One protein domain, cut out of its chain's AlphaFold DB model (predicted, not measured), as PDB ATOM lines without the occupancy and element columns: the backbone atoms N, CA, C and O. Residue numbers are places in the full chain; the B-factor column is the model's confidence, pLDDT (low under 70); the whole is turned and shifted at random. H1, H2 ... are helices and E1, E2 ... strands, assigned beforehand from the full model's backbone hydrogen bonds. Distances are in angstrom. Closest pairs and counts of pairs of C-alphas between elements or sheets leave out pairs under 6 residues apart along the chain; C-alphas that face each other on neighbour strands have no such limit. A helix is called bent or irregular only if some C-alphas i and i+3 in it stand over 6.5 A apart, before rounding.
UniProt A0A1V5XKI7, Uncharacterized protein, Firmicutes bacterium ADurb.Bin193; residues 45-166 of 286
ATOM      1  N   TYR A  45     229.585 402.658 244.642       92.69
ATOM      2  CA  TYR A  45     229.967 401.344 244.151       92.69
ATOM      3  C   TYR A  45     229.459 400.281 245.129       92.69
ATOM      4  O   TYR A  45     229.843 400.268 246.300       92.69
ATOM      5  N   ILE A  46     228.561 399.412 244.662       92.81
ATOM      6  CA  ILE A  46     227.980 398.346 245.481       92.81
ATOM      7  C   ILE A  46     228.851 397.100 245.374       92.81
ATOM      8  O   ILE A  46     228.909 396.443 244.336       92.81
ATOM      9  N   ILE A  47     229.505 396.755 246.475       93.25
ATOM     10  CA  ILE A  47     230.305 395.544 246.601       93.25
ATOM     11  C   ILE A  47     229.394 394.457 247.163       93.25
ATOM     12  O   ILE A  47     228.906 394.580 248.284       93.25
ATOM     13  N   THR A  48     229.168 393.388 246.403       90.00
ATOM     14  CA  THR A  48     228.267 392.301 246.808       90.00
ATOM     15  C   THR A  48     229.041 391.012 247.002       90.00
ATOM     16  O   THR A  48     229.870 390.665 246.164       90.00
ATOM     17  N   SER A  49     228.733 390.294 248.083       91.81
ATOM     18  CA  SER A  49     229.177 388.923 248.274       91.81
ATOM     19  C   SER A  49     228.044 387.936 248.049       91.81
ATOM     20  O   SER A  49     227.131 387.819 248.872       91.81
ATOM     21  N   GLU A  50     228.119 387.187 246.950       85.94
ATOM     22  CA  GLU A  50     227.147 386.132 246.645       85.94
ATOM     23  C   GLU A  50     227.332 384.923 247.561       85.94
ATOM     24  O   GLU A  50     226.354 384.341 248.031       85.94
ATOM     25  N   LYS A  51     228.585 384.566 247.868       88.44
ATOM     26  CA  LYS A  51     228.901 383.414 248.714       88.44
ATOM     27  C   LYS A  51     228.413 383.597 250.150       88.44
ATOM     28  O   LYS A  51     227.905 382.649 250.749       88.44
ATOM     29  N   TYR A  52     228.574 384.798 250.703       87.69
ATOM     30  CA  TYR A  52     228.252 385.088 252.103       87.69
ATOM     31  C   TYR A  52     226.919 385.837 252.283       87.69
ATOM     32  O   TYR A  52     226.418 385.945 253.405       87.69
ATOM     33  N   GLY A  53     226.299 386.307 251.197       89.19
ATOM     34  CA  GLY A  53     224.963 386.906 251.208       89.19
ATOM     35  C   GLY A  53     224.904 388.280 251.879       89.19
ATOM     36  O   GLY A  53     223.941 388.575 252.590       89.19
ATOM     37  N   PHE A  54     225.920 389.117 251.674       93.19
ATOM     38  CA  PHE A  54     225.970 390.491 252.184       93.19
ATOM     39  C   PHE A  54     226.396 391.483 251.101       93.19
ATOM     40  O   PHE A  54     226.827 391.092 250.018       93.19
ATOM     41  N   MET A  55     226.296 392.774 251.404       95.31
ATOM     42  CA  MET A  55     226.845 393.843 250.574       95.31
ATOM     43  C   MET A  55     227.428 394.987 251.403       95.31
ATOM     44  O   MET A  55     227.127 395.131 252.592       95.31
ATOM     45  N   LEU A  56     228.238 395.802 250.732       96.25
ATOM     46  CA  LEU A  56     228.837 397.043 251.205       96.25
ATOM     47  C   LEU A  56     228.606 398.142 250.161       96.25
ATOM     48  O   LEU A  56     228.558 397.885 248.958       96.25
ATOM     49  N   GLU A  57     228.519 399.377 250.625       95.88
ATOM     50  CA  GLU A  57     228.457 400.578 249.807       95.88
ATOM     51  C   GLU A  57     229.788 401.324 249.930       95.88
ATOM     52  O   GLU A  57     230.116 401.877 250.982       95.88
ATOM     53  N   ALA A  58     230.559 401.332 248.847       95.69
ATOM     54  CA  ALA A  58     231.813 402.061 248.737       95.69
ATOM     55  C   ALA A  58     231.647 403.315 247.865       95.69
ATOM     56  O   ALA A  58     230.713 403.403 247.063       95.69
ATOM     57  N   PRO A  59     232.548 404.302 247.971       96.12
ATOM     58  CA  PRO A  59     232.636 405.373 246.988       96.12
ATOM     59  C   PRO A  59     232.906 404.817 245.584       96.12
ATOM     60  O   PRO A  59     233.679 403.869 245.425       96.12
ATOM     61  N   LYS A  60     232.330 405.437 244.544       94.38
ATOM     62  CA  LYS A  60     232.556 405.024 243.144       94.38
ATOM     63  C   LYS A  60     234.039 404.955 242.757       94.38
ATOM     64  O   LYS A  60     234.427 404.142 241.928       94.38
ATOM     65  N   SER A  61     234.889 405.748 243.416       94.50
ATOM     66  CA  SER A  61     236.344 405.769 243.218       94.50
ATOM     67  C   SER A  61     237.056 404.435 243.494       94.50
ATOM     68  O   SER A  61     238.221 404.312 243.106       94.50
ATOM     69  N   TRP A  62     236.400 403.472 244.155       96.69
ATOM     70  CA  TRP A  62     236.951 402.150 244.470       96.69
ATOM     71  C   TRP A  62     236.841 401.143 243.320       96.69
ATOM     72  O   TRP A  62     237.678 400.249 243.251       96.69
ATOM     73  N   GLU A  63     235.848 401.275 242.434       93.75
ATOM     74  CA  GLU A  63     235.417 400.230 241.483       93.75
ATOM     75  C   GLU A  63     236.567 399.614 240.668       93.75
ATOM     76  O   GLU A  63     236.699 398.396 240.613       93.75
ATOM     77  N   ASP A  64     237.470 400.442 240.140       95.19
ATOM     78  CA  ASP A  64     238.611 399.984 239.333       95.19
ATOM     79  C   ASP A  64     239.929 399.848 240.111       95.19
ATOM     80  O   ASP A  64     240.962 399.479 239.537       95.19
ATOM     81  N   LYS A  65     239.918 400.155 241.412       96.75
ATOM     82  CA  LYS A  65     241.112 400.211 242.276       96.75
ATOM     83  C   LYS A  65     241.189 399.089 243.293       96.75
ATOM     84  O   LYS A  65     242.207 398.965 243.973       96.75
ATOM     85  N   VAL A  66     240.140 398.284 243.416       97.50
ATOM     86  CA  VAL A  66     240.116 397.155 244.341       97.50
ATOM     87  C   VAL A  66     239.899 395.837 243.616       97.50
ATOM     88  O   VAL A  66     239.334 395.774 242.528       97.50
ATOM     89  N   ILE A  67     240.374 394.767 244.236       97.19
ATOM     90  CA  ILE A  67     240.162 393.385 243.824       97.19
ATOM     91  C   ILE A  67     239.420 392.697 244.962       97.19
ATOM     92  O   ILE A  67     239.798 392.842 246.125       97.19
ATOM     93  N   ILE A  68     238.378 391.946 244.618       96.38
ATOM     94  CA  ILE A  68     237.583 391.163 245.564       96.38
ATOM     95  C   ILE A  68     237.914 389.683 245.354       96.38
ATOM     96  O   ILE A  68     237.895 389.197 244.223       96.38
ATOM     97  N   ASN A  69     238.219 388.971 246.438       94.88
ATOM     98  CA  ASN A  69     238.419 387.522 246.452       94.88
ATOM     99  C   ASN A  69     237.530 386.894 247.542       94.88
ATOM    100  O   ASN A  69     237.447 387.423 248.650       94.88
ATOM    101  N   GLU A  70     236.876 385.772 247.224       93.38
ATOM    102  CA  GLU A  70     235.964 385.054 248.127       93.38
ATOM    103  C   GLU A  70     236.346 383.580 248.373       93.38
ATOM    104  O   GLU A  70     235.483 382.761 248.703       93.38
ATOM    105  N   ASP A  71     237.614 383.195 248.217       88.75
ATOM    106  CA  ASP A  71     238.051 381.794 248.289       88.75
ATOM    107  C   ASP A  71     237.752 381.170 249.664       88.75
ATOM    108  O   ASP A  71     236.952 380.238 249.778       88.75
ATOM    109  N   ASN A  72     238.333 381.725 250.730       87.31
ATOM    110  CA  ASN A  72     238.128 381.264 252.112       87.31
ATOM    111  C   ASN A  72     237.426 382.307 252.985       87.31
ATOM    112  O   ASN A  72     236.555 381.961 253.779       87.31
ATOM    113  N   ASN A  73     237.798 383.570 252.800       93.81
ATOM    114  CA  ASN A  73     237.213 384.742 253.432       93.81
ATOM    115  C   ASN A  73     236.864 385.745 252.335       93.81
ATOM    116  O   ASN A  73     237.345 385.613 251.211       93.81
ATOM    117  N   PHE A  74     236.082 386.764 252.675       97.38
ATOM    118  CA  PHE A  74     235.865 387.889 251.779       97.38
ATOM    119  C   PHE A  74     236.999 388.900 251.959       97.38
ATOM    120  O   PHE A  74     237.117 389.534 253.009       97.38
ATOM    121  N   VAL A  75     237.862 389.026 250.958       97.88
ATOM    122  CA  VAL A  75     239.056 389.874 251.006       97.88
ATOM    123  C   VAL A  75     238.932 390.971 249.965       97.88
ATOM    124  O   VAL A  75     238.703 390.694 248.787       97.88
ATOM    125  N   VAL A  76     239.128 392.212 250.402       97.88
ATOM    126  CA  VAL A  76     239.282 393.360 249.510       97.88
ATOM    127  C   VAL A  76     240.740 393.774 249.535       97.88
ATOM    128  O   VAL A  76     241.282 394.071 250.599       97.88
ATOM    129  N   SER A  77     241.366 393.803 248.364       97.81
ATOM    130  CA  SER A  77     242.756 394.216 248.172       97.81
ATOM    131  C   SER A  77     242.836 395.425 247.253       97.81
ATOM    132  O   SER A  77     242.017 395.578 246.353       97.81
ATOM    133  N   HIS A  78     243.853 396.263 247.431       97.75
ATOM    134  CA  HIS A  78     244.200 397.289 246.451       97.75
ATOM    135  C   HIS A  78     244.674 396.633 245.153       97.75
ATOM    136  O   HIS A  78     245.348 395.610 245.197       97.75
ATOM    137  N   LYS A  79     244.377 397.228 244.001       97.62
ATOM    138  CA  LYS A  79     244.926 396.832 242.706       97.62
ATOM    139  C   LYS A  79     246.199 397.630 242.445       97.62
ATOM    140  O   LYS A  79     246.134 398.796 242.072       97.62
ATOM    141  N   THR A  80     247.355 397.009 242.643       97.06
ATOM    142  CA  THR A  80     248.649 397.671 242.436       97.06
ATOM    143  C   THR A  80     248.844 398.047 240.969       97.06
ATOM    144  O   THR A  80     248.674 397.218 240.073       97.06
ATOM    145  N   VAL A  81     249.243 399.294 240.728       95.50
ATOM    146  CA  VAL A  81     249.562 399.825 239.399       95.50
ATOM    147  C   VAL A  81     251.055 399.671 239.108       95.50
ATOM    148  O   VAL A  81     251.443 399.259 238.009       95.50
ATOM    149  N   SER A  82     251.921 399.958 240.088       94.69
ATOM    150  CA  SER A  82     253.370 399.894 239.884       94.69
ATOM    151  C   SER A  82     253.891 398.461 239.831       94.69
ATOM    152  O   SER A  82     253.898 397.722 240.818       94.69
ATOM    153  N   LYS A  83     254.507 398.105 238.700       92.94
ATOM    154  CA  LYS A  83     255.271 396.852 238.556       92.94
ATOM    155  C   LYS A  83     256.509 396.792 239.454       92.94
ATOM    156  O   LYS A  83     257.027 395.712 239.708       92.94
ATOM    157  N   SER A  84     257.004 397.950 239.889       90.56
ATOM    158  CA  SER A  84     258.154 398.081 240.784       90.56
ATOM    159  C   SER A  84     257.786 398.023 242.267       90.56
ATOM    160  O   SER A  84     258.689 398.108 243.096       90.56
ATOM    161  N   ALA A  85     256.500 397.910 242.619       92.38
ATOM    162  CA  ALA A  85     256.099 397.793 244.014       92.38
ATOM    163  C   ALA A  85     256.577 396.464 244.608       92.38
ATOM    164  O   ALA A  85     256.383 395.398 244.015       92.38
ATOM    165  N   THR A  86     257.163 396.536 245.803       90.12
ATOM    166  CA  THR A  86     257.652 395.375 246.562       90.12
ATOM    167  C   THR A  86     256.523 394.412 246.926       90.12
ATOM    168  O   THR A  86     256.728 393.200 246.959       90.12
ATOM    169  N   VAL A  87     255.329 394.950 247.182       92.31
ATOM    170  CA  VAL A  87     254.116 394.188 247.480       92.31
ATOM    171  C   VAL A  87     253.114 394.406 246.355       92.31
ATOM    172  O   VAL A  87     252.878 395.535 245.931       92.31
ATOM    173  N   GLN A  88     252.524 393.311 245.884       95.62
ATOM    174  CA  GLN A  88     251.470 393.323 244.878       95.62
ATOM    175  C   GLN A  88     250.134 393.003 245.548       95.62
ATOM    176  O   GLN A  88     250.028 392.056 246.324       95.62
ATOM    177  N   ASN A  89     249.126 393.799 245.220       96.44
ATOM    178  CA  ASN A  89     247.745 393.722 245.669       96.44
ATOM    179  C   ASN A  89     247.547 393.526 247.186       96.44
ATOM    180  O   ASN A  89     246.909 392.554 247.608       96.44
ATOM    181  N   PRO A  90     248.094 394.419 248.030       96.50
ATOM    182  CA  PRO A  90     247.955 394.322 249.473       96.50
ATOM    183  C   PRO A  90     246.495 394.442 249.914       96.50
ATOM    184  O   PRO A  90     245.690 395.142 249.296       96.50
ATOM    185  N   ILE A  91     246.181 393.763 251.012       96.94
ATOM    186  CA  ILE A  91     244.844 393.711 251.609       96.94
ATOM    187  C   ILE A  91     244.468 395.089 252.165       96.94
ATOM    188  O   ILE A  91     245.285 395.722 252.819       96.94
ATOM    189  N   ILE A  92     243.225 395.511 251.939       97.75
ATOM    190  CA  ILE A  92     242.577 396.665 252.580       97.75
ATOM    191  C   ILE A  92     241.819 396.208 253.827       97.75
ATOM    192  O   ILE A  92     241.987 396.767 254.904       97.75
ATOM    193  N   PHE A  93     240.999 395.164 253.699       98.06
ATOM    194  CA  PHE A  93     240.358 394.500 254.831       98.06
ATOM    195  C   PHE A  93     239.988 393.062 254.483       98.06
ATOM    196  O   PHE A  93     239.884 392.675 253.317       98.06
ATOM    197  N   THR A  94     239.761 392.260 255.517       98.00
ATOM    198  CA  THR A  94     239.198 390.915 255.389       98.00
ATOM    199  C   THR A  94     237.954 390.803 256.254       98.00
ATOM    200  O   THR A  94     238.005 391.132 257.435       98.00
ATOM    201  N   ILE A  95     236.855 390.320 255.676       98.25
ATOM    202  CA  ILE A  95     235.628 389.954 256.382       98.25
ATOM    203  C   ILE A  95     235.591 388.434 256.531       98.25
ATOM    204  O   ILE A  95     235.739 387.688 255.560       98.25
ATOM    205  N   VAL A  96     235.377 387.983 257.763       96.88
ATOM    206  CA  VAL A  96     235.338 386.572 258.144       96.88
ATOM    207  C   VAL A  96     233.957 386.195 258.666       96.88
ATOM    208  O   VAL A  96     233.330 386.945 259.419       96.88
ATOM    209  N   GLU A  97     233.502 384.998 258.306       95.62
ATOM    210  CA  GLU A  97     232.422 384.320 259.018       95.62
ATOM    211  C   GLU A  97     233.024 383.702 260.289       95.62
ATOM    212  O   GLU A  97     233.689 382.669 260.237       95.62
ATOM    213  N   TYR A  98     232.844 384.354 261.436       94.69
ATOM    214  CA  TYR A  98     233.533 383.968 262.670       94.69
ATOM    215  C   TYR A  98     232.926 382.720 263.337       94.69
ATOM    216  O   TYR A  98     233.622 381.927 263.976       94.69
ATOM    217  N   GLY A  99     231.607 382.553 263.224       93.12
ATOM    218  CA  GLY A  99     230.842 381.510 263.907       93.12
ATOM    219  C   GLY A  99     229.496 382.035 264.392       93.12
ATOM    220  O   GLY A  99     228.937 382.933 263.779       93.12
ATOM    221  N   ASN A 100     228.964 381.496 265.486       94.44
ATOM    222  CA  ASN A 100     227.725 381.982 266.100       94.44
ATOM    223  C   ASN A 100     227.991 383.042 267.185       94.44
ATOM    224  O   ASN A 100     229.140 383.358 267.517       94.44
ATOM    225  N   ARG A 101     226.909 383.599 267.738       95.06
ATOM    226  CA  ARG A 101     226.970 384.618 268.792       95.06
ATOM    227  C   ARG A 101     227.653 384.100 270.054       95.06
ATOM    228  O   ARG A 101     228.471 384.812 270.627       95.06
ATOM    229  N   GLU A 102     227.357 382.869 270.460       95.56
ATOM    230  CA  GLU A 102     227.912 382.271 271.676       95.56
ATOM    231  C   GLU A 102     229.437 382.165 271.588       95.56
ATOM    232  O   GLU A 102     230.146 382.590 272.501       95.56
ATOM    233  N   LYS A 103     229.952 381.666 270.456       94.88
ATOM    234  CA  LYS A 103     231.390 381.584 270.192       94.88
ATOM    235  C   LYS A 103     232.034 382.969 270.195       94.88
ATOM    236  O   LYS A 103     233.082 383.142 270.812       94.88
ATOM    237  N   TRP A 104     231.407 383.952 269.542       95.75
ATOM    238  CA  TRP A 104     231.902 385.330 269.536       95.75
ATOM    239  C   TRP A 104     232.030 385.891 270.954       95.75
ATOM    240  O   TRP A 104     233.089 386.384 271.324       95.75
ATOM    241  N   GLU A 105     230.975 385.796 271.764       94.19
ATOM    242  CA  GLU A 105     230.966 386.351 273.121       94.19
ATOM    243  C   GLU A 105     231.961 385.670 274.062       94.19
ATOM    244  O   GLU A 105     232.467 386.321 274.980       94.19
ATOM    245  N   GLN A 106     232.226 384.378 273.852       94.00
ATOM    246  CA  GLN A 106     233.236 383.635 274.595       94.00
ATOM    247  C   GLN A 106     234.648 384.073 274.202       94.00
ATOM    248  O   GLN A 106     235.465 384.354 275.077       94.00
ATOM    249  N   ASP A 107     234.943 384.117 272.903       93.94
ATOM    250  CA  ASP A 107     236.296 384.365 272.411       93.94
ATOM    251  C   ASP A 107     236.687 385.849 272.520       93.94
ATOM    252  O   ASP A 107     237.811 386.149 272.914       93.94
ATOM    253  N   SER A 108     235.756 386.784 272.289       91.56
ATOM    254  CA  SER A 108     236.034 388.231 272.308       91.56
ATOM    255  C   SER A 108     236.312 388.806 273.703       91.56
ATOM    256  O   SER A 108     236.617 389.989 273.829       91.56
ATOM    257  N   LYS A 109     236.124 388.015 274.767       91.00
ATOM    258  CA  LYS A 109     236.280 388.435 276.173       91.00
ATOM    259  C   LYS A 109     237.432 387.731 276.888       91.00
ATOM    260  O   LYS A 109     237.611 387.931 278.088       91.00
ATOM    261  N   LYS A 110     238.201 386.884 276.200       92.06
ATOM    262  CA  LYS A 110     239.338 386.188 276.810       92.06
ATOM    263  C   LYS A 110     240.430 387.193 277.173       92.06
ATOM    264  O   LYS A 110     241.103 387.724 276.300       92.06
ATOM    265  N   GLU A 111     240.647 387.407 278.470       79.38
ATOM    266  CA  GLU A 111     241.547 388.453 278.994       79.38
ATOM    267  C   GLU A 111     243.045 388.268 278.666       79.38
ATOM    268  O   GLU A 111     243.847 389.124 279.015       79.38
ATOM    269  N   ASN A 112     243.449 387.198 277.972       86.88
ATOM    270  CA  ASN A 112     244.862 386.900 277.691       86.88
ATOM    271  C   ASN A 112     245.150 386.500 276.233       86.88
ATOM    272  O   ASN A 112     246.256 386.057 275.931       86.88
ATOM    273  N   GLU A 113     244.180 386.643 275.329       87.75
ATOM    274  CA  GLU A 113     244.355 386.332 273.908       87.75
ATOM    275  C   GLU A 113     244.065 387.592 273.082       87.75
ATOM    276  O   GLU A 113     242.988 388.173 273.226       87.75
ATOM    277  N   PRO A 114     244.997 388.049 272.222       86.62
ATOM    278  CA  PRO A 114     244.707 389.126 271.290       86.62
ATOM    279  C   PRO A 114     243.510 388.763 270.412       86.62
ATOM    280  O   PRO A 114     243.502 387.720 269.758       86.62
ATOM    281  N   PHE A 115     242.515 389.644 270.380       91.69
ATOM    282  CA  PHE A 115     241.311 389.473 269.580       91.69
ATOM    283  C   PHE A 115     241.245 390.591 268.530       91.69
ATOM    284  O   PHE A 115     240.717 391.663 268.814       91.69
ATOM    285  N   PRO A 116     241.831 390.385 267.335       92.50
ATOM    286  CA  PRO A 116     242.015 391.444 266.340       92.50
ATOM    287  C   PRO A 116     240.763 391.709 265.490       92.50
ATOM    288  O   PRO A 116     240.837 392.440 264.507       92.50
ATOM    289  N   TYR A 117     239.639 391.069 265.819       95.81
ATOM    290  CA  TYR A 117     238.411 391.146 265.040       95.81
ATOM    291  C   TYR A 117     237.458 392.184 265.616       95.81
ATOM    292  O   TYR A 117     237.173 392.188 266.814       95.81
ATOM    293  N   GLU A 118     236.863 392.975 264.735       96.19
ATOM    294  CA  GLU A 118     235.749 393.852 265.071       96.19
ATOM    295  C   GLU A 118     234.444 393.318 264.485       96.19
ATOM    296  O   GLU A 118     234.384 392.877 263.335       96.19
ATOM    297  N   LYS A 119     233.374 393.327 265.287       96.75
ATOM    298  CA  LYS A 119     232.072 392.799 264.869       96.75
ATOM    299  C   LYS A 119     231.433 393.728 263.838       96.75
ATOM    300  O   LYS A 119     231.275 394.912 264.112       96.75
ATOM    301  N   LEU A 120     230.979 393.170 262.716       96.38
ATOM    302  CA  LEU A 120     230.131 393.880 261.756       96.38
ATOM    303  C   LEU A 120     228.660 393.698 262.119       96.38
ATOM    304  O   LEU A 120     227.995 394.623 262.575       96.38
ATOM    305  N   SER A 121     228.145 392.485 261.926       94.75
ATOM    306  CA  SER A 121     226.742 392.159 262.167       94.75
ATOM    307  C   SER A 121     226.541 390.645 262.241       94.75
ATOM    308  O   SER A 121     227.490 389.862 262.186       94.75
ATOM    309  N   GLU A 122     225.289 390.230 262.386       91.69
ATOM    310  CA  GLU A 122     224.870 388.836 262.333       91.69
ATOM    311  C   GLU A 122     223.904 388.620 261.169       91.69
ATOM    312  O   GLU A 122     222.898 389.316 261.050       91.69
ATOM    313  N   ILE A 123     224.191 387.630 260.324       86.31
ATOM    314  CA  ILE A 123     223.332 387.233 259.204       86.31
ATOM    315  C   ILE A 123     223.073 385.735 259.336       86.31
ATOM    316  O   ILE A 123     224.009 384.945 259.433       86.31
ATOM    317  N   ASN A 124     221.800 385.328 259.350       85.00
ATOM    318  CA  ASN A 124     221.392 383.919 259.457       85.00
ATOM    319  C   ASN A 124     222.033 383.175 260.651       85.00
ATOM    320  O   ASN A 124     222.449 382.025 260.525       85.00
ATOM    321  N   GLY A 125     222.148 383.843 261.807       86.50
ATOM    322  CA  GLY A 125     222.742 383.269 263.024       86.50
ATOM    323  C   GLY A 125     224.273 383.170 263.014       86.50
ATOM    324  O   GLY A 125     224.852 382.628 263.954       86.50
ATOM    325  N   LYS A 126     224.928 383.701 261.976       92.94
ATOM    326  CA  LYS A 126     226.384 383.751 261.842       92.94
ATOM    327  C   LYS A 126     226.886 385.168 262.081       92.94
ATOM    328  O   LYS A 126     226.378 386.115 261.485       92.94
ATOM    329  N   VAL A 127     227.881 385.308 262.944       96.25
ATOM    330  CA  VAL A 127     228.604 386.548 263.214       96.25
ATOM    331  C   VAL A 127     229.619 386.778 262.107       96.25
ATOM    332  O   VAL A 127     230.487 385.939 261.864       96.25
ATOM    333  N   TYR A 128     229.529 387.949 261.490       97.69
ATOM    334  CA  TYR A 128     230.534 388.467 260.580       97.69
ATOM    335  C   TYR A 128     231.375 389.513 261.296       97.69
ATOM    336  O   TYR A 128     230.858 390.360 262.033       97.69
ATOM    337  N   ALA A 129     232.677 389.443 261.073       97.88
ATOM    338  CA  ALA A 129     233.645 390.347 261.663       97.88
ATOM    339  C   ALA A 129     234.701 390.729 260.634       97.88
ATOM    340  O   ALA A 129     234.867 390.030 259.636       97.88
ATOM    341  N   TYR A 130     235.413 391.821 260.878       98.12
ATOM    342  CA  TYR A 130     236.488 392.265 260.005       98.12
ATOM    343  C   TYR A 130     237.811 392.409 260.743       98.12
ATOM    344  O   TYR A 130     237.853 392.521 261.969       98.12
ATOM    345  N   ILE A 131     238.885 392.400 259.963       96.81
ATOM    346  CA  ILE A 131     240.241 392.730 260.386       96.81
ATOM    347  C   ILE A 131     240.880 393.655 259.342       96.81
ATOM    348  O   ILE A 131     240.705 393.457 258.132       96.81
ATOM    349  N   LEU A 132     241.604 394.664 259.820       95.75
ATOM    350  CA  LEU A 132     242.403 395.581 259.007       95.75
ATOM    351  C   LEU A 132     243.882 395.156 259.013       95.75
ATOM    352  O   LEU A 132     244.345 394.557 259.988       95.75
ATOM    353  N   PRO A 133     244.642 395.451 257.947       93.31
ATOM    354  CA  PRO A 133     246.085 395.255 257.933       93.31
ATOM    355  C   PRO A 133     246.769 396.157 258.971       93.31
ATOM    356  O   PRO A 133     246.371 397.301 259.185       93.31
ATOM    357  N   PHE A 134     247.838 395.652 259.586       83.12
ATOM    358  CA  PHE A 134     248.626 396.396 260.579       83.12
ATOM    359  C   PHE A 134     249.794 397.180 259.969       83.12
ATOM    360  O   PHE A 134     250.344 398.067 260.619       83.12
ATOM    361  N   GLU A 135     250.189 396.855 258.738       86.06
ATOM    362  CA  GLU A 135     251.372 397.414 258.083       86.06
ATOM    363  C   GLU A 135     250.997 398.152 256.798       86.06
ATOM    364  O   GLU A 135     250.087 397.752 256.068       86.06
ATOM    365  N   PHE A 136     251.732 399.230 256.511       85.75
ATOM    366  CA  PHE A 136     251.628 399.943 255.243       85.75
ATOM    367  C   PHE A 136     252.529 399.268 254.195       85.75
ATOM    368  O   PHE A 136     253.740 399.183 254.402       85.75
ATOM    369  N   PRO A 137     251.968 398.791 253.072       89.81
ATOM    370  CA  PRO A 137     252.671 397.934 252.114       89.81
ATOM    371  C   PRO A 137     253.486 398.703 251.061       89.81
ATOM    372  O   PRO A 137     254.302 398.098 250.362       89.81
ATOM    373  N   TYR A 138     253.251 400.010 250.918       92.94
ATOM    374  CA  TYR A 138     253.896 400.872 249.924       92.94
ATOM    375  C   TYR A 138     254.823 401.891 250.580       92.94
ATOM    376  O   TYR A 138     254.595 402.316 251.712       92.94
ATOM    377  N   ASP A 139     255.843 402.306 249.834       90.44
ATOM    378  CA  ASP A 139     256.797 403.340 250.224       90.44
ATOM    379  C   ASP A 139     256.832 404.481 249.189       90.44
ATOM    380  O   ASP A 139     256.140 404.458 248.165       90.44
ATOM    381  N   ASP A 140     257.665 405.490 249.448       91.62
ATOM    382  CA  ASP A 140     257.803 406.675 248.594       91.62
ATOM    383  C   ASP A 140     258.330 406.367 247.176       91.62
ATOM    384  O   ASP A 140     258.335 407.250 246.317       91.62
ATOM    385  N   LYS A 141     258.771 405.131 246.888       93.06
ATOM    386  CA  LYS A 141     259.193 404.722 245.536       93.06
ATOM    387  C   LYS A 141     258.006 404.392 244.638       93.06
ATOM    388  O   LYS A 141     258.167 404.358 243.419       93.06
ATOM    389  N   THR A 142     256.830 404.167 245.219       94.75
ATOM    390  CA  THR A 142     255.566 403.946 244.505       94.75
ATOM    391  C   THR A 142     254.515 404.945 244.987       94.75
ATOM    392  O   THR A 142     253.523 404.552 245.604       94.75
ATOM    393  N   PRO A 143     254.720 406.255 244.740       95.06
ATOM    394  CA  PRO A 143     253.910 407.313 245.344       95.06
ATOM    395  C   PRO A 143     252.445 407.281 244.891       95.06
ATOM    396  O   PRO A 143     251.559 407.673 245.648       95.06
ATOM    397  N   GLU A 144     252.174 406.799 243.675       95.56
ATOM    398  CA  GLU A 144     250.809 406.632 243.181       95.56
ATOM    399  C   GLU A 144     250.058 405.546 243.962       95.56
ATOM    400  O   GLU A 144     248.986 405.823 244.498       95.56
ATOM    401  N   ASP A 145     250.641 404.350 244.094       96.75
ATOM    402  CA  ASP A 145     250.047 403.257 244.871       96.75
ATOM    403  C   ASP A 145     249.908 403.624 246.348       96.75
ATOM    404  O   ASP A 145     248.868 403.367 246.948       96.75
ATOM    405  N   LEU A 146     250.917 404.292 246.922       95.69
ATOM    406  CA  LEU A 146     250.873 404.787 248.295       95.69
ATOM    407  C   LEU A 146     249.694 405.739 248.505       95.69
ATOM    408  O   LEU A 146     248.943 405.585 249.470       95.69
ATOM    409  N   LYS A 147     249.508 406.706 247.599       95.88
ATOM    410  CA  LYS A 147     248.399 407.656 247.680       95.88
ATOM    411  C   LYS A 147     247.054 406.944 247.551       95.88
ATOM    412  O   LYS A 147     246.190 407.145 248.397       95.88
ATOM    413  N   GLN A 148     246.879 406.112 246.523       96.25
ATOM    414  CA  GLN A 148     245.616 405.407 246.286       96.25
ATOM    415  C   GLN A 148     245.253 404.486 247.456       96.25
ATOM    416  O   GLN A 148     244.125 404.530 247.943       96.25
ATOM    417  N   TYR A 149     246.218 403.714 247.954       96.50
ATOM    418  CA  TYR A 149     246.032 402.839 249.107       96.50
ATOM    419  C   TYR A 149     245.674 403.619 250.369       96.50
ATOM    420  O   TYR A 149     244.759 403.232 251.088       96.50
ATOM    421  N   THR A 150     246.361 404.735 250.631       95.69
ATOM    422  CA  THR A 150     246.079 405.584 251.795       95.69
ATOM    423  C   THR A 150     244.670 406.169 251.723       95.69
ATOM    424  O   THR A 150     243.947 406.133 252.716       95.69
ATOM    425  N   ASP A 151     244.257 406.664 250.553       96.25
ATOM    426  CA  ASP A 151     242.915 407.214 250.347       96.25
ATOM    427  C   ASP A 151     241.838 406.139 250.611       96.25
ATOM    428  O   ASP A 151     240.896 406.383 251.361       96.25
ATOM    429  N   ILE A 152     242.025 404.923 250.083       97.00
ATOM    430  CA  ILE A 152     241.115 403.785 250.304       97.00
ATOM    431  C   ILE A 152     241.091 403.367 251.783       97.00
ATOM    432  O   ILE A 152     240.018 403.176 252.353       97.00
ATOM    433  N   MET A 153     242.249 403.262 252.440       96.62
ATOM    434  CA  MET A 153     242.332 402.899 253.860       96.62
ATOM    435  C   MET A 153     241.622 403.910 254.770       96.62
ATOM    436  O   MET A 153     240.966 403.501 255.726       96.62
ATOM    437  N   ASN A 154     241.687 405.208 254.458       96.25
ATOM    438  CA  ASN A 154     240.977 406.252 255.206       96.25
ATOM    439  C   ASN A 154     239.446 406.121 255.118       96.25
ATOM    440  O   ASN A 154     238.729 406.573 256.010       96.25
ATOM    441  N   GLU A 155     238.940 405.509 254.048       96.88
ATOM    442  CA  GLU A 155     237.511 405.299 253.802       96.88
ATOM    443  C   GLU A 155     237.030 403.906 254.250       96.88
ATOM    444  O   GLU A 155     235.829 403.706 254.446       96.88
ATOM    445  N   ALA A 156     237.941 402.949 254.454       97.25
ATOM    446  CA  ALA A 156     237.624 401.536 254.660       97.25
ATOM    447  C   ALA A 156     236.656 401.278 255.823       97.25
ATOM    448  O   ALA A 156     235.679 400.548 255.661       97.25
ATOM    449  N   GLU A 157     236.859 401.914 256.979       96.62
ATOM    450  CA  GLU A 157     235.936 401.773 258.112       96.62
ATOM    451  C   GLU A 157     234.539 402.330 257.812       96.62
ATOM    452  O   GLU A 157     233.537 401.791 258.285       96.62
ATOM    453  N   ALA A 158     234.448 403.421 257.047       97.00
ATOM    454  CA  ALA A 158     233.162 403.988 256.659       97.00
ATOM    455  C   ALA A 158     232.412 403.032 255.724       97.00
ATOM    456  O   ALA A 158     231.216 402.823 255.915       97.00
ATOM    457  N   VAL A 159     233.124 402.389 254.792       97.75
ATOM    458  CA  VAL A 159     232.574 401.334 253.930       97.75
ATOM    459  C   VAL A 159     232.116 400.139 254.762       97.75
ATOM    460  O   VAL A 159     230.984 399.691 254.614       97.75
ATOM    461  N   LEU A 160     232.928 399.652 255.702       98.19
ATOM    462  CA  LEU A 160     232.577 398.517 256.565       98.19
ATOM    463  C   LEU A 160     231.311 398.765 257.402       98.19
ATOM    464  O   LEU A 160     230.518 397.847 257.604       98.19
ATOM    465  N   LYS A 161     231.049 400.010 257.815       96.88
ATOM    466  CA  LYS A 161     229.813 400.392 258.530       96.88
ATOM    467  C   LYS A 161     228.541 400.280 257.683       96.88
ATOM    468  O   LYS A 161     227.448 400.277 258.242       96.88
ATOM    469  N   THR A 162     228.661 400.175 256.361       96.12
ATOM    470  CA  THR A 162     227.520 399.973 255.450       96.12
ATOM    471  C   THR A 162     227.134 398.501 255.287       96.12
ATOM    472  O   THR A 162     226.172 398.198 254.580       96.12
ATOM    473  N   PHE A 163     227.867 397.588 255.940       96.56
ATOM    474  CA  PHE A 163     227.624 396.152 255.886       96.56
ATOM    475  C   PHE A 163     226.168 395.818 256.196       96.56
ATOM    476  O   PHE A 163     225.657 396.084 257.287       96.56
ATOM    477  N   LYS A 164     225.510 395.177 255.234       92.69
ATOM    478  CA  LYS A 164     224.123 394.734 255.363       92.69
ATOM    479  C   LYS A 164     223.924 393.390 254.685       92.69
ATOM    480  O   LYS A 164     224.613 393.058 253.719       92.69
ATOM    481  N   ALA A 165     222.972 392.613 255.194       88.88
ATOM    482  CA  ALA A 165     222.539 391.405 254.509       88.88
ATOM    483  C   ALA A 165     222.038 391.773 253.110       88.88
ATOM    484  O   ALA A 165     221.352 392.781 252.934       88.88
ATOM    485  N   LYS A 166     222.374 390.949 252.121       83.44
ATOM    486  CA  LYS A 166     221.750 391.042 250.809       83.44
ATOM    487  C   LYS A 166     220.309 390.588 250.988       83.44
ATOM    488  O   LYS A 166     220.085 389.446 251.406       83.44
TER     489      LYS A 166
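What this domain is: This is residues 45 to 166 of the 286 residues of an uncharacterized protein of Firmicutes bacterium ADurb.Bin193 (UniProt A0A1V5XKI7). A strongly twisted sheet of five strands has the long helix H2 over one face, two layers, and a small separate hairpin, E1 and E2, packs on the last part of H2. The short helix H1 packs on E7 at one end of the sheet, and residues 109 to 114 stick out as a loop. The 122 printed residues hold, in order, E1 E2 E3 E4 E5 H1 E6 E7 H2; the large sheet, E3 - E4 - E5 - E7 - E6, is antiparallel and the class is mixed, helices and strands. The whole is compact, with a radius of gyration of the C-alphas of 15.4 A and spans of 46 by 35 by 24 A.

Where its parts are: The sheet holds E3, residues 66 to 69, E4, 74 to 78, E5, 91 to 99 and 22.3 A long, E7, 126 to 131, and E6, 118 to 123. H2, residues 143 to 160, is 25.7 A long and ends at C-alpha 160 (232.577, 398.517, 256.565). H1 is residues 101 to 107. E1, residues 45 to 49, begins at C-alpha 45 (229.967, 401.344, 244.151); E2 is residues 54 to 59.

How they stand to each other: E3, E4 and E5 form a meander, each strand the antiparallel neighbour of the one before, with N 67 and O 77 2.8 A apart and N 74 and O 95 3.0 A apart. E5 and E7 are antiparallel neighbours, with N 96 and O 129 within hydrogen-bond range at 2.8 A; in the hairpin E6 and E7, N 120 and O 128 are 2.9 A apart. E5, H1 and E6 make a split strand-helix-strand unit, E7 between its strands, with a right-handed crossover. H2 is on the sheet at a height of 9.2 A, along the strands; its closest C-alphas to E5 are Met 153 and Ile 92, 6.4 A. H2 is irregular, C-alphas 154 and 157 being 7.3 A apart, and 12 of its 14 O i to N i+4 pairs are within hydrogen-bond range; in H1 every such pair is. The closest C-alphas of H1 and E7 are Arg 101 and Val 127, 6.1 A. In the hairpin E1 and E2, N 47 and O 56 are 2.9 A apart; the closest C-alphas of E2 and H2 are Ala 58 and Val 159, 5.3 A.

The domain as a whole: The two C-alphas farthest apart, Glu 102 and Lys 141, are 46.5 A apart. The printed part has no cut; the links E4 to E5 and E7 to H2 are long. The mean pLDDT of the printed part is 93.8, and no printed residue is under 70.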